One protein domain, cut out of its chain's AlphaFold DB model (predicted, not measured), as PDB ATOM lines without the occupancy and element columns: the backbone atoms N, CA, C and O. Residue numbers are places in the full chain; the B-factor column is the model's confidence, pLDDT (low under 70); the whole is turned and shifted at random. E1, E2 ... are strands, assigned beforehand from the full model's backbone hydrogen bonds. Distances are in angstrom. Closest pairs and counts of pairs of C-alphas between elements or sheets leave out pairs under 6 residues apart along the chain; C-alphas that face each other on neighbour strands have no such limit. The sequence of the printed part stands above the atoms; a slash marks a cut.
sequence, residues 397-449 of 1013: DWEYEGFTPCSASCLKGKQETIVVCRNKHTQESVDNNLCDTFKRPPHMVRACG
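AT A GLANCE: This is residues 397 to 449 of the 1013 residues of an uncharacterized protein of Scyliorhinus torazame (UniProt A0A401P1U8). A thin, elongated ribbon is built round one long strand, E2, with E1 paired beside one part of it and the short E3 beside another; a long loop, residues 424 to 444, leads from E2 back to E3. The printed part has 53 residues with three named strands, E1, E2 and E3, in an all-antiparallel sheet of order E1 - E2 - E3; there is no named helix. The class is all strand, though under half of the residues are in named elements. The whole is loose, with a radius of gyration of the C-alphas of 13.3 A, and spans 41 by 21 by 13 A.

HOW THE PARTS SIT: E1, residues 397 to 403, and E2, residues 413 to 423, form an antiparallel hairpin at 151 degrees; N 399 and O 420 are within hydrogen-bond range at 3.0 A. E2 and E3, residues 445 to 448, form another at 132 degrees, with N 446 and O 415 at 2.8 A. The three make a meander, each strand the antiparallel neighbour of the one before. The pairing is staggered: E2 pairs with E3 over residues 413 to 416 and with E1 over 417 to 422. E1 and E3 are apart.

IN THESE COORDINATES: E1 begins at C-alpha 397 (-31.035, -6.475, -53.871) and is 17.9 A long. E2 measures 32.1 A. E3 ends at C-alpha 448 (-42.852, -0.831, -29.077).

THE WHOLE: The C-alphas farthest apart, of Leu 411 and His 425, are 42.2 A apart. The printed part has no cut. The link from E2 to E3 is long, 21 residues. Residues 411 and 449 have pLDDT under 70.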
ATOM      1  N   ASP A 397     -31.623  -6.509 -55.218       80.31
ATOM      2  CA  ASP A 397     -31.035  -6.475 -53.871       80.31
ATOM      3  C   ASP A 397     -32.098  -6.344 -52.774       80.31
ATOM      4  O   ASP A 397     -33.236  -5.937 -53.027       80.31
ATOM      5  N   TRP A 398     -31.715  -6.663 -51.542       84.88
ATOM      6  CA  TRP A 398     -32.580  -6.544 -50.373       84.88
ATOM      7  C   TRP A 398     -32.400  -5.197 -49.674       84.88
ATOM      8  O   TRP A 398     -31.325  -4.896 -49.155       84.88
ATOM      9  N   GLU A 399     -33.480  -4.426 -49.546       81.62
ATOM     10  CA  GLU A 399     -33.470  -3.154 -48.817       81.62
ATOM     11  C   GLU A 399     -34.433  -3.171 -47.619       81.62
ATOM     12  O   GLU A 399     -35.480  -3.825 -47.639       81.62
ATOM     13  N   TYR A 400     -34.080  -2.442 -46.554       83.69
ATOM     14  CA  TYR A 400     -34.964  -2.196 -45.414       83.69
ATOM     15  C   TYR A 400     -35.990  -1.110 -45.765       83.69
ATOM     16  O   TYR A 400     -35.670   0.076 -45.766       83.69
ATOM     17  N   GLU A 401     -37.241  -1.506 -45.989       80.50
ATOM     18  CA  GLU A 401     -38.355  -0.574 -46.228       80.50
ATOM     19  C   GLU A 401     -38.823   0.107 -44.929       80.50
ATOM     20  O   GLU A 401     -39.346   1.221 -44.939       80.50
ATOM     21  N   GLY A 402     -38.601  -0.542 -43.780       80.62
ATOM     22  CA  GLY A 402     -38.880   0.036 -42.471       80.62
ATOM     23  C   GLY A 402     -39.175  -1.013 -41.408       80.62
ATOM     24  O   GLY A 402     -38.451  -1.993 -41.249       80.62
ATOM     25  N   PHE A 403     -40.247  -0.790 -40.649       83.44
ATOM     26  CA  PHE A 403     -40.717  -1.686 -39.594       83.44
ATOM     27  C   PHE A 403     -42.228  -1.898 -39.708       83.44
ATOM     28  O   PHE A 403     -42.956  -0.969 -40.054       83.44
ATOM     29  N   THR A 404     -42.697  -3.091 -39.346       81.00
ATOM     30  CA  THR A 404     -44.127  -3.425 -39.286       81.00
ATOM     31  C   THR A 404     -44.905  -2.496 -38.344       81.00
ATOM     32  O   THR A 404     -44.317  -1.882 -37.446       81.00
ATOM     33  N   PRO A 405     -46.240  -2.384 -38.474       80.00
ATOM     34  CA  PRO A 405     -47.084  -1.841 -37.410       80.00
ATOM     35  C   PRO A 405     -46.826  -2.560 -36.075       80.00
ATOM     36  O   PRO A 405     -46.537  -3.753 -36.041       80.00
ATOM     37  N   CYS A 406     -46.904  -1.831 -34.960       82.44
ATOM     38  CA  CYS A 406     -46.616  -2.391 -33.637       82.44
ATOM     39  C   CYS A 406     -47.638  -3.472 -33.252       82.44
ATOM     40  O   CYS A 406     -48.832  -3.190 -33.191       82.44
ATOM     41  N   SER A 407     -47.165  -4.687 -32.949       82.19
ATOM     42  CA  SER A 407     -48.009  -5.881 -32.754       82.19
ATOM     43  C   SER A 407     -49.005  -5.786 -31.588       82.19
ATOM     44  O   SER A 407     -49.930  -6.588 -31.503       82.19
ATOM     45  N   ALA A 408     -48.797  -4.842 -30.671       73.75
ATOM     46  CA  ALA A 408     -49.740  -4.457 -29.629       73.75
ATOM     47  C   ALA A 408     -49.507  -2.983 -29.278       73.75
ATOM     48  O   ALA A 408     -48.375  -2.581 -29.007       73.75
ATOM     49  N   SER A 409     -50.566  -2.174 -29.235       73.44
ATOM     50  CA  SER A 409     -50.479  -0.735 -28.933       73.44
ATOM     51  C   SER A 409     -50.025  -0.419 -27.497       73.44
ATOM     52  O   SER A 409     -49.687   0.727 -27.200       73.44
ATOM     53  N   CYS A 410     -49.989  -1.419 -26.613       74.50
ATOM     54  CA  CYS A 410     -49.673  -1.291 -25.194       74.50
ATOM     55  C   CYS A 410     -49.025  -2.569 -24.611       74.50
ATOM     56  O   CYS A 410     -49.023  -3.628 -25.240       74.50
ATOM     57  N   LEU A 411     -48.471  -2.456 -23.395       68.06
ATOM     58  CA  LEU A 411     -47.828  -3.520 -22.600       68.06
ATOM     59  C   LEU A 411     -46.631  -4.248 -23.254       68.06
ATOM     60  O   LEU A 411     -46.314  -5.376 -22.884       68.06
ATOM     61  N   LYS A 412     -45.888  -3.564 -24.135       72.56
ATOM     62  CA  LYS A 412     -44.786  -4.084 -24.975       72.56
ATOM     63  C   LYS A 412     -45.286  -4.947 -26.139       72.56
ATOM     64  O   LYS A 412     -45.285  -6.175 -26.065       72.56
ATOM     65  N   GLY A 413     -45.649  -4.292 -27.235       77.00
ATOM     66  CA  GLY A 413     -45.677  -4.920 -28.553       77.00
ATOM     67  C   GLY A 413     -44.267  -5.112 -29.127       77.00
ATOM     68  O   GLY A 413     -43.267  -4.636 -28.575       77.00
ATOM     69  N   LYS A 414     -44.194  -5.785 -30.274       82.19
ATOM     70  CA  LYS A 414     -42.994  -5.916 -31.108       82.19
ATOM     71  C   LYS A 414     -43.214  -5.232 -32.459       82.19
ATOM     72  O   LYS A 414     -44.332  -5.198 -32.967       82.19
ATOM     73  N   GLN A 415     -42.143  -4.702 -33.033       79.19
ATOM     74  CA  GLN A 415     -42.053  -4.322 -34.441       79.19
ATOM     75  C   GLN A 415     -40.876  -5.057 -35.060       79.19
ATOM     76  O   GLN A 415     -39.812  -5.147 -34.450       79.19
ATOM     77  N   GLU A 416     -41.070  -5.542 -36.274       83.94
ATOM     78  CA  GLU A 416     -40.102  -6.353 -37.006       83.94
ATOM     79  C   GLU A 416     -39.681  -5.602 -38.265       83.94
ATOM     80  O   GLU A 416     -40.480  -4.858 -38.837       83.94
ATOM     81  N   THR A 417     -38.425  -5.742 -38.678       80.75
ATOM     82  CA  THR A 417     -37.923  -5.100 -39.898       80.75
ATOM     83  C   THR A 417     -38.621  -5.635 -41.139       80.75
ATOM     84  O   THR A 417     -38.569  -6.835 -41.410       80.75
ATOM     85  N   ILE A 418     -39.202  -4.731 -41.927       81.75
ATOM     86  CA  ILE A 418     -39.654  -5.039 -43.282       81.75
ATOM     87  C   ILE A 418     -38.426  -4.958 -44.190       81.75
ATOM     88  O   ILE A 418     -37.791  -3.906 -44.286       81.75
ATOM     89  N   VAL A 419     -38.100  -6.077 -44.838       85.31
ATOM     90  CA  VAL A 419     -37.091  -6.164 -45.901       85.31
ATOM     91  C   VAL A 419     -37.752  -6.672 -47.174       85.31
ATOM     92  O   VAL A 419     -38.458  -7.685 -47.142       85.31
ATOM     93  N   VAL A 420     -37.516  -5.968 -48.277       86.06
ATOM     94  CA  VAL A 420     -38.132  -6.221 -49.587       86.06
ATOM     95  C   VAL A 420     -37.063  -6.361 -50.660       86.06
ATOM     96  O   VAL A 420     -36.023  -5.701 -50.603       86.06
ATOM     97  N   CYS A 421     -37.329  -7.220 -51.638       84.44
ATOM     98  CA  CYS A 421     -36.520  -7.312 -52.842       84.44
ATOM     99  C   CYS A 421     -36.826  -6.115 -53.756       84.44
ATOM    100  O   CYS A 421     -37.991  -5.870 -54.082       84.44
ATOM    101  N   ARG A 422     -35.804  -5.355 -54.164       83.69
ATOM    102  CA  ARG A 422     -35.937  -4.218 -55.094       83.69
ATOM    103  C   ARG A 422     -34.982  -4.360 -56.270       83.69
ATOM    104  O   ARG A 422     -33.861  -4.849 -56.137       83.69
ATOM    105  N   ASN A 423     -35.409  -3.884 -57.433       80.44
ATOM    106  CA  ASN A 423     -34.543  -3.792 -58.607       80.44
ATOM    107  C   ASN A 423     -33.541  -2.637 -58.437       80.44
ATOM    108  O   ASN A 423     -33.960  -1.488 -58.268       80.44
ATOM    109  N   LYS A 424     -32.230  -2.917 -58.545       71.38
ATOM    110  CA  LYS A 424     -31.161  -1.910 -58.380       71.38
ATOM    111  C   LYS A 424     -31.291  -0.714 -59.334       71.38
ATOM    112  O   LYS A 424     -30.790   0.363 -59.024       71.38
ATOM    113  N   HIS A 425     -31.954  -0.895 -60.479       73.25
ATOM    114  CA  HIS A 425     -32.075   0.119 -61.530       73.25
ATOM    115  C   HIS A 425     -33.384   0.925 -61.497       73.25
ATOM    116  O   HIS A 425     -33.358   2.094 -61.875       73.25
ATOM    117  N   THR A 426     -34.513   0.345 -61.067       78.75
ATOM    118  CA  THR A 426     -35.819   1.050 -61.045       78.75
ATOM    119  C   THR A 426     -36.286   1.453 -59.647       78.75
ATOM    120  O   THR A 426     -37.201   2.262 -59.530       78.75
ATOM    121  N   GLN A 427     -35.669   0.916 -58.587       72.81
ATOM    122  CA  GLN A 427     -36.128   1.027 -57.193       72.81
ATOM    123  C   GLN A 427     -37.561   0.514 -56.946       72.81
ATOM    124  O   GLN A 427     -38.119   0.720 -55.867       72.81
ATOM    125  N   GLU A 428     -38.173  -0.199 -57.887       77.31
ATOM    126  CA  GLU A 428     -39.466  -0.848 -57.661       77.31
ATOM    127  C   GLU A 428     -39.279  -2.114 -56.820       77.31
ATOM    128  O   GLU A 428     -38.272  -2.822 -56.950       77.31
ATOM    129  N   SER A 429     -40.239  -2.386 -55.936       76.50
ATOM    130  CA  SER A 429     -40.320  -3.647 -55.203       76.50
ATOM    131  C   SER A 429     -40.807  -4.758 -56.133       76.50
ATOM    132  O   SER A 429     -41.734  -4.576 -56.922       76.50
ATOM    133  N   VAL A 430     -40.146  -5.909 -56.055       82.50
ATOM    134  CA  VAL A 430     -40.395  -7.073 -56.915       82.50
ATOM    135  C   VAL A 430     -40.591  -8.329 -56.064       82.50
ATOM    136  O   VAL A 430     -40.509  -8.281 -54.836       82.50
ATOM    137  N   ASP A 431     -40.876  -9.463 -56.706       79.38
ATOM    138  CA  ASP A 431     -41.052 -10.727 -55.993       79.38
ATOM    139  C   ASP A 431     -39.785 -11.116 -55.207       79.38
ATOM    140  O   ASP A 431     -38.665 -11.056 -55.715       79.38
ATOM    141  N   ASN A 432     -39.975 -11.534 -53.953       78.19
ATOM    142  CA  ASN A 432     -38.900 -11.890 -53.027       78.19
ATOM    143  C   ASN A 432     -37.985 -13.016 -53.538       78.19
ATOM    144  O   ASN A 432     -36.833 -13.083 -53.117       78.19
ATOM    145  N   ASN A 433     -38.472 -13.877 -54.438       76.56
ATOM    146  CA  ASN A 433     -37.696 -14.971 -55.027       76.56
ATOM    147  C   ASN A 433     -36.659 -14.492 -56.067       76.56
ATOM    148  O   ASN A 433     -35.836 -15.287 -56.510       76.56
ATOM    149  N   LEU A 434     -36.685 -13.210 -56.460       78.88
ATOM    150  CA  LEU A 434     -35.721 -12.609 -57.393       78.88
ATOM    151  C   LEU A 434     -34.450 -12.080 -56.703       78.88
ATOM    152  O   LEU A 434     -33.489 -11.729 -57.387       78.88
ATOM    153  N   CYS A 435     -34.426 -12.030 -55.367       80.69
ATOM    154  CA  CYS A 435     -33.252 -11.651 -54.584       80.69
ATOM    155  C   CYS A 435     -32.652 -12.864 -53.867       80.69
ATOM    156  O   CYS A 435     -33.363 -13.676 -53.277       80.69
ATOM    157  N   ASP A 436     -31.320 -12.939 -53.839       78.69
ATOM    158  CA  ASP A 436     -30.581 -13.993 -53.141       78.69
ATOM    159  C   ASP A 436     -30.967 -14.048 -51.651       78.69
ATOM    160  O   ASP A 436     -30.733 -13.113 -50.880       78.69
ATOM    161  N   THR A 437     -31.564 -15.166 -51.233       75.06
ATOM    162  CA  THR A 437     -32.051 -15.353 -49.860       75.06
ATOM    163  C   THR A 437     -30.903 -15.452 -48.846       75.06
ATOM    164  O   THR A 437     -31.096 -15.085 -47.686       75.06
ATOM    165  N   PHE A 438     -29.695 -15.859 -49.256       75.00
ATOM    166  CA  PHE A 438     -28.521 -15.924 -48.376       75.00
ATOM    167  C   PHE A 438     -27.924 -14.544 -48.068       75.00
ATOM    168  O   PHE A 438     -27.281 -14.376 -47.032       75.00
ATOM    169  N   LYS A 439     -28.177 -13.541 -48.918       75.00
ATOM    170  CA  LYS A 439     -27.779 -12.136 -48.701       75.00
ATOM    171  C   LYS A 439     -28.858 -11.306 -47.993       75.00
ATOM    172  O   LYS A 439     -28.674 -10.108 -47.786       75.00
ATOM    173  N   ARG A 440     -29.982 -11.920 -47.599       81.00
ATOM    174  CA  ARG A 440     -31.100 -11.226 -46.946       81.00
ATOM    175  C   ARG A 440     -30.670 -10.618 -45.595       81.00
ATOM    176  O   ARG A 440     -30.170 -11.354 -44.742       81.00
ATOM    177  N   PRO A 441     -30.882  -9.308 -45.356       79.75
ATOM    178  CA  PRO A 441     -30.501  -8.654 -44.110       79.75
ATOM    179  C   PRO A 441     -31.161  -9.290 -42.874       79.75
ATOM    180  O   PRO A 441     -32.290  -9.787 -42.964       79.75
ATOM    181  N   PRO A 442     -30.484  -9.280 -41.710       71.50
ATOM    182  CA  PRO A 442     -30.963  -9.956 -40.512       71.50
ATOM    183  C   PRO A 442     -32.295  -9.382 -40.019       71.50
ATOM    184  O   PRO A 442     -32.469  -8.173 -39.895       71.50
ATOM    185  N   HIS A 443     -33.223 -10.269 -39.662       72.56
ATOM    186  CA  HIS A 443     -34.491  -9.899 -39.032       72.56
ATOM    187  C   HIS A 443     -34.231  -9.258 -37.661       72.56
ATOM    188  O   HIS A 443     -33.684  -9.896 -36.759       72.56
ATOM    189  N   MET A 444     -34.593  -7.983 -37.506       73.50
ATOM    190  CA  MET A 444     -34.419  -7.240 -36.257       73.50
ATOM    191  C   MET A 444     -35.775  -6.925 -35.625       73.50
ATOM    192  O   MET A 444     -36.644  -6.300 -36.235       73.50
ATOM    193  N   VAL A 445     -35.926  -7.304 -34.356       77.75
ATOM    194  CA  VAL A 445     -37.143  -7.076 -33.569       77.75
ATOM    195  C   VAL A 445     -36.898  -5.976 -32.539       77.75
ATOM    196  O   VAL A 445     -36.070  -6.133 -31.641       77.75
ATOM    197  N   ARG A 446     -37.653  -4.875 -32.622       78.00
ATOM    198  CA  ARG A 446     -37.641  -3.791 -31.627       78.00
ATOM    199  C   ARG A 446     -38.900  -3.817 -30.761       78.00
ATOM    200  O   ARG A 446     -39.988  -4.141 -31.235       78.00
ATOM    201  N   ALA A 447     -38.767  -3.449 -29.489       76.25
ATOM    202  CA  ALA A 447     -39.913  -3.278 -28.597       76.25
ATOM    203  C   ALA A 447     -40.641  -1.954 -28.890       76.25
ATOM    204  O   ALA A 447     -40.008  -0.928 -29.134       76.25
ATOM    205  N   CYS A 448     -41.970  -1.974 -28.832       80.12
ATOM    206  CA  CYS A 448     -42.852  -0.831 -29.077       80.12
ATOM    207  C   CYS A 448     -44.050  -0.877 -28.109       80.12
ATOM    208  O   CYS A 448     -44.173  -1.824 -27.334       80.12
ATOM    209  N   GLY A 449     -44.927   0.133 -28.105       68.62
ATOM    210  CA  GLY A 449     -46.154   0.097 -27.290       68.62
ATOM    211  C   GLY A 449     -45.886  -0.117 -25.793       68.62
ATOM    212  O   GLY A 449     -46.521  -0.947 -25.155       68.62
TER     213      GLY A 449